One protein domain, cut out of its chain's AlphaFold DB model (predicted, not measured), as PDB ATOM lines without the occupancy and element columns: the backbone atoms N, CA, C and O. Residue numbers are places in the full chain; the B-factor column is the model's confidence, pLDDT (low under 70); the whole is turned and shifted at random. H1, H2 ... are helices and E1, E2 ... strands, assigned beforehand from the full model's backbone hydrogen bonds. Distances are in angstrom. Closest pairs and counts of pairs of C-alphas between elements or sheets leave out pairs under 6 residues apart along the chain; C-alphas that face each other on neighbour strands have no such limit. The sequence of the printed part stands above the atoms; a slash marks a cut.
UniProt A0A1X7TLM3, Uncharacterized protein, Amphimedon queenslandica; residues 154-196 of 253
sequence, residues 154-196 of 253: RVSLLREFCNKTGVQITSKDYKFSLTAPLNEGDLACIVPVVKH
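AT A GLANCE: This is residues 154 to 196 of the 253 residues of an uncharacterized protein of Amphimedon queenslandica (UniProt A0A1X7TLM3). Picture a short helix, H1, beside a small two-strand hairpin, E1 and E2, the three in a row with E1 between H1 and E2. A long loop, residues 170 to 186, swings out on one side of these three before it returns to E2, and the tail, residues 191 to 196, runs out on the opposite side, so that loop and tail lie toward the two ends of the longest axis. The printed part has 43 residues, with one named helix and two named strands in the order H1, E1, E2 along the chain; the class is mixed, helices and strands, though under half of the residues are in named elements. The sheet's order is E1 - E2, antiparallel. The whole is only just loose, close to compact, with a radius of gyration of the C-alphas of 11.3 A, and its outline is elongated, spanning 38 by 20 by 15 A.

IN THESE COORDINATES: Find C-alpha 154 at (218.016, 167.512, 191.591); there H1 begins, and it runs through residues 154 to 165, 16.1 A from first to last C-alpha. After Gly 166, look at C-alpha 167 at (216.796, 170.792, 176.162), where E1 begins; it holds residues 167 to 169, 6.6 A long. Pass along residues 170 to 186, which hold no named element, to E2, residues 187 to 190, 8.3 A long, which ends at C-alpha 190 at (217.348, 171.360, 171.738).

HOW THE PARTS SIT: Start with H1, in which every O i to N i+4 pair is within hydrogen-bond range. H1 and E1 have 3 pairs of C-alphas within 8 A, and their closest C-alphas, those of Cys 162 and Gln 168, are 6.1 A apart. Going on to the sheet, you find that E1 and E2 are a hairpin of antiparallel neighbours, with 158 degrees between their N-to-C directions. Look at C-alphas 167 and 190, which face each other at 4.5 A. Between these strands, N 168 and O 189 are within hydrogen-bond range at 2.8 A, as are N 188 and O 168 at 2.9 A. H1 and E2 are only just apart, their closest C-alphas at 8.1 A.

THE WHOLE: The two C-alphas farthest apart are those of Leu 178, in the loop, and His 196, the last printed residue, at 37.9 A. From Arg 154 to His 196, the first and last printed C-alphas are 28.3 A apart. The printed part has no cut. The link from H1 to E1 is tight, with 1 residue, and the link from E1 to E2 is long, with 17 residues. The mean pLDDT of the printed part is 89.1, and in the B-factor column you find one residue under 70, residue 196.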
ATOM      1  N   ARG A 154     217.446 166.697 192.683       88.69
ATOM      2  CA  ARG A 154     218.016 167.512 191.591       88.69
ATOM      3  C   ARG A 154     217.900 166.840 190.222       88.69
ATOM      4  O   ARG A 154     217.780 167.539 189.221       88.69
ATOM      5  N   VAL A 155     217.884 165.505 190.176       89.69
ATOM      6  CA  VAL A 155     217.640 164.747 188.937       89.69
ATOM      7  C   VAL A 155     216.212 164.989 188.443       89.69
ATOM      8  O   VAL A 155     216.010 165.238 187.258       89.69
ATOM      9  N   SER A 156     215.228 164.983 189.347       90.94
ATOM     10  CA  SER A 156     213.826 165.254 189.010       90.94
ATOM     11  C   SER A 156     213.638 166.682 188.501       90.94
ATOM     12  O   SER A 156     212.953 166.885 187.500       90.94
ATOM     13  N   LEU A 157     214.303 167.662 189.127       90.56
ATOM     14  CA  LEU A 157     214.301 169.050 188.651       90.56
ATOM     15  C   LEU A 157     214.946 169.188 187.272       90.56
ATOM     16  O   LEU A 157     214.406 169.888 186.419       90.56
ATOM     17  N   LEU A 158     216.076 168.517 187.035       91.75
ATOM     18  CA  LEU A 158     216.739 168.538 185.732       91.75
ATOM     19  C   LEU A 158     215.853 167.917 184.650       91.75
ATOM     20  O   LEU A 158     215.700 168.496 183.578       91.75
ATOM     21  N   ARG A 159     215.214 166.781 184.947       92.00
ATOM     22  CA  ARG A 159     214.252 166.146 184.041       92.00
ATOM     23  C   ARG A 159     213.098 167.089 183.708       92.00
ATOM     24  O   ARG A 159     212.740 167.224 182.540       92.00
ATOM     25  N   GLU A 160     212.532 167.748 184.714       92.31
ATOM     26  CA  GLU A 160     211.430 168.686 184.504       92.31
ATOM     27  C   GLU A 160     211.874 169.908 183.690       92.31
ATOM     28  O   GLU A 160     211.186 170.312 182.753       92.31
ATOM     29  N   PHE A 161     213.063 170.444 183.966       92.38
ATOM     30  CA  PHE A 161     213.670 171.505 183.168       92.38
ATOM     31  C   PHE A 161     213.820 171.093 181.696       92.38
ATOM     32  O   PHE A 161     213.388 171.834 180.812       92.38
ATOM     33  N   CYS A 162     214.365 169.906 181.425       93.56
ATOM     34  CA  CYS A 162     214.496 169.358 180.072       93.56
ATOM     35  C   CYS A 162     213.137 169.241 179.372       93.56
ATOM     36  O   CYS A 162     212.988 169.696 178.241       93.56
ATOM     37  N   ASN A 163     212.116 168.725 180.062       91.38
ATOM     38  CA  ASN A 163     210.770 168.585 179.500       91.38
ATOM     39  C   ASN A 163     210.115 169.936 179.170       91.38
ATOM     40  O   ASN A 163     209.384 170.045 178.187       91.38
ATOM     41  N   LYS A 164     210.347 170.970 179.990       90.38
ATOM     42  CA  LYS A 164     209.730 172.296 179.800       90.38
ATOM     43  C   LYS A 164     210.456 173.158 178.778       90.38
ATOM     44  O   LYS A 164     209.811 173.958 178.105       90.38
ATOM     45  N   THR A 165     211.775 173.027 178.694       92.75
ATOM     46  CA  THR A 165     212.614 173.833 177.795       92.75
ATOM     47  C   THR A 165     212.874 173.154 176.459       92.75
ATOM     48  O   THR A 165     213.206 173.836 175.493       92.75
ATOM     49  N   GLY A 166     212.732 171.828 176.395       94.31
ATOM     50  CA  GLY A 166     213.082 171.036 175.223       94.31
ATOM     51  C   GLY A 166     214.573 170.726 175.110       94.31
ATOM     52  O   GLY A 166     215.009 170.129 174.127       94.31
ATOM     53  N   VAL A 167     215.372 171.122 176.102       95.69
ATOM     54  CA  VAL A 167     216.796 170.792 176.162       95.69
ATOM     55  C   VAL A 167     216.954 169.291 176.390       95.69
ATOM     56  O   VAL A 167     216.481 168.758 177.393       95.69
ATOM     57  N   GLN A 168     217.657 168.615 175.486       94.81
ATOM     58  CA  GLN A 168     217.994 167.203 175.613       94.81
ATOM     59  C   GLN A 168     219.429 167.037 176.105       94.81
ATOM     60  O   GLN A 168     220.374 167.571 175.521       94.81
ATOM     61  N   ILE A 169     219.582 166.257 177.170       94.44
ATOM     62  CA  ILE A 169     220.871 165.912 177.770       94.44
ATOM     63  C   ILE A 169     221.103 164.401 177.707       94.44
ATOM     64  O   ILE A 169     220.158 163.614 177.633       94.44
ATOM     65  N   THR A 170     222.364 163.993 177.756       92.75
ATOM     66  CA  THR A 170     222.757 162.582 177.715       92.75
ATOM     67  C   THR A 170     222.339 161.857 178.996       92.75
ATOM     68  O   THR A 170     222.479 162.381 180.095       92.75
ATOM     69  N   SER A 171     221.861 160.618 178.885       89.19
ATOM     70  CA  SER A 171     221.536 159.812 180.067       89.19
ATOM     71  C   SER A 171     222.814 159.368 180.786       89.19
ATOM     72  O   SER A 171     223.607 158.607 180.229       89.19
ATOM     73  N   LYS A 172     223.042 159.892 181.998       88.50
ATOM     74  CA  LYS A 172     224.193 159.593 182.865       88.50
ATOM     75  C   LYS A 172     223.799 159.727 184.336       88.50
ATOM     76  O   LYS A 172     222.891 160.484 184.680       88.50
ATOM     77  N   ASP A 173     224.555 159.076 185.215       89.38
ATOM     78  CA  ASP A 173     224.423 159.244 186.666       89.38
ATOM     79  C   ASP A 173     225.059 160.562 187.132       89.38
ATOM     80  O   ASP A 173     226.175 160.600 187.662       89.38
ATOM     81  N   TYR A 174     224.343 161.669 186.930       89.19
ATOM     82  CA  TYR A 174     224.805 163.008 187.292       89.19
ATOM     83  C   TYR A 174     225.049 163.153 188.800       89.19
ATOM     84  O   TYR A 174     224.135 163.100 189.626       89.19
ATOM     85  N   LYS A 175     226.309 163.403 189.172       88.62
ATOM     86  CA  LYS A 175     226.709 163.669 190.559       88.62
ATOM     87  C   LYS A 175     226.679 165.171 190.841       88.62
ATOM     88  O   LYS A 175     227.696 165.855 190.769       88.62
ATOM     89  N   PHE A 176     225.515 165.673 191.253       86.00
ATOM     90  CA  PHE A 176     225.306 167.084 191.625       86.00
ATOM     91  C   PHE A 176     226.046 167.546 192.894       86.00
ATOM     92  O   PHE A 176     225.842 168.673 193.341       86.00
ATOM     93  N   SER A 177     226.866 166.689 193.505       84.94
ATOM     94  CA  SER A 177     227.774 167.061 194.596       84.94
ATOM     95  C   SER A 177     229.053 167.736 194.086       84.94
ATOM     96  O   SER A 177     229.765 168.363 194.867       84.94
ATOM     97  N   LEU A 178     229.362 167.597 192.793       84.38
ATOM     98  CA  LEU A 178     230.540 168.192 192.163       84.38
ATOM     99  C   LEU A 178     230.315 169.674 191.837       84.38
ATOM    100  O   LEU A 178     229.191 170.105 191.596       84.38
ATOM    101  N   THR A 179     231.402 170.449 191.774       81.75
ATOM    102  CA  THR A 179     231.368 171.888 191.441       81.75
ATOM    103  C   THR A 179     230.855 172.161 190.024       81.75
ATOM    104  O   THR A 179     230.198 173.172 189.801       81.75
ATOM    105  N   ALA A 180     231.126 171.257 189.079       81.56
ATOM    106  CA  ALA A 180     230.656 171.325 187.697       81.56
ATOM    107  C   ALA A 180     230.072 169.956 187.295       81.56
ATOM    108  O   ALA A 180     230.793 169.105 186.779       81.56
ATOM    109  N   PRO A 181     228.791 169.693 187.603       85.06
ATOM    110  CA  PRO A 181     228.170 168.394 187.346       85.06
ATOM    111  C   PRO A 181     227.752 168.189 185.881       85.06
ATOM    112  O   PRO A 181     227.416 167.069 185.515       85.06
ATOM    113  N   LEU A 182     227.752 169.251 185.068       88.12
ATOM    114  CA  LEU A 182     227.351 169.259 183.660       88.12
ATOM    115  C   LEU A 182     228.502 169.801 182.812       88.12
ATOM    116  O   LEU A 182     229.087 170.831 183.153       88.12
ATOM    117  N   ASN A 183     228.791 169.123 181.706       88.81
ATOM    118  CA  ASN A 183     229.807 169.500 180.729       88.81
ATOM    119  C   ASN A 183     229.172 169.753 179.355       88.81
ATOM    120  O   ASN A 183     228.047 169.339 179.088       88.81
ATOM    121  N   GLU A 184     229.911 170.386 178.445       86.94
ATOM    122  CA  GLU A 184     229.413 170.699 177.095       86.94
ATOM    123  C   GLU A 184     229.003 169.443 176.308       86.94
ATOM    124  O   GLU A 184     227.974 169.441 175.641       86.94
ATOM    125  N   GLY A 185     229.747 168.340 176.458       88.19
ATOM    126  CA  GLY A 185     229.428 167.055 175.826       88.19
ATOM    127  C   GLY A 185     228.214 166.327 176.415       88.19
ATOM    128  O   GLY A 185     227.887 165.234 175.961       88.19
ATOM    129  N   ASP A 186     227.567 166.883 177.443       92.44
ATOM    130  CA  ASP A 186     226.317 166.339 177.970       92.44
ATOM    131  C   ASP A 186     225.096 166.827 177.184       92.44
ATOM    132  O   ASP A 186     224.060 166.164 177.231       92.44
ATOM    133  N   LEU A 187     225.206 167.940 176.449       92.75
ATOM    134  CA  LEU A 187     224.124 168.492 175.636       92.75
ATOM    135  C   LEU A 187     223.995 167.712 174.320       92.75
ATOM    136  O   LEU A 187     224.906 167.726 173.498       92.75
ATOM    137  N   ALA A 188     222.851 167.062 174.110       92.94
ATOM    138  CA  ALA A 188     222.580 166.320 172.881       92.94
ATOM    139  C   ALA A 188     221.992 167.235 171.797       92.94
ATOM    140  O   ALA A 188     222.535 167.331 170.698       92.94
ATOM    141  N   CYS A 189     220.890 167.924 172.106       92.75
ATOM    142  CA  CYS A 189     220.250 168.896 171.218       92.75
ATOM    143  C   CYS A 189     219.197 169.730 171.970       92.75
ATOM    144  O   CYS A 189     218.983 169.564 173.171       92.75
ATOM    145  N   ILE A 190     218.526 170.635 171.254       94.44
ATOM    146  CA  ILE A 190     217.348 171.360 171.738       94.44
ATOM    147  C   ILE A 190     216.192 171.038 170.792       94.44
ATOM    148  O   ILE A 190     216.283 171.294 169.592       94.44
ATOM    149  N   VAL A 191     215.110 170.484 171.333       93.38
ATOM    150  CA  VAL A 191     213.877 170.179 170.603       93.38
ATOM    151  C   VAL A 191     212.830 171.238 170.944       93.38
ATOM    152  O   VAL A 191     212.514 171.404 172.119       93.38
ATOM    153  N   PRO A 192     212.260 171.961 169.968       90.88
ATOM    154  CA  PRO A 192     211.236 172.960 170.251       90.88
ATOM    155  C   PRO A 192     210.031 172.360 170.988       90.88
ATOM    156  O   PRO A 192     209.400 171.420 170.503       90.88
ATOM    157  N   VAL A 193     209.681 172.933 172.142       88.81
ATOM    158  CA  VAL A 193     208.448 172.576 172.858       88.81
ATOM    159  C   VAL A 193     207.302 173.401 172.287       88.81
ATOM    160  O   VAL A 193     207.161 174.590 172.579       88.81
ATOM    161  N   VAL A 194     206.477 172.765 171.459       81.25
ATOM    162  CA  VAL A 194     205.286 173.395 170.886       81.25
ATOM    163  C   VAL A 194     204.179 173.408 171.935       81.25
ATOM    164  O   VAL A 194     203.691 172.365 172.366       81.25
ATOM    165  N   LYS A 195     203.765 174.605 172.354       74.25
ATOM    166  CA  LYS A 195     202.545 174.781 173.146       74.25
ATOM    167  C   LYS A 195     201.376 174.877 172.173       74.25
ATOM    168  O   LYS A 195     201.186 175.912 171.542       74.25
ATOM    169  N   HIS A 196     200.612 173.798 172.040       67.75
ATOM    170  CA  HIS A 196     199.338 173.858 171.336       67.75
ATOM    171  C   HIS A 196     198.341 174.635 172.196       67.75
ATOM    172  O   HIS A 196     198.127 174.320 173.367       67.75
TER     173      HIS A 196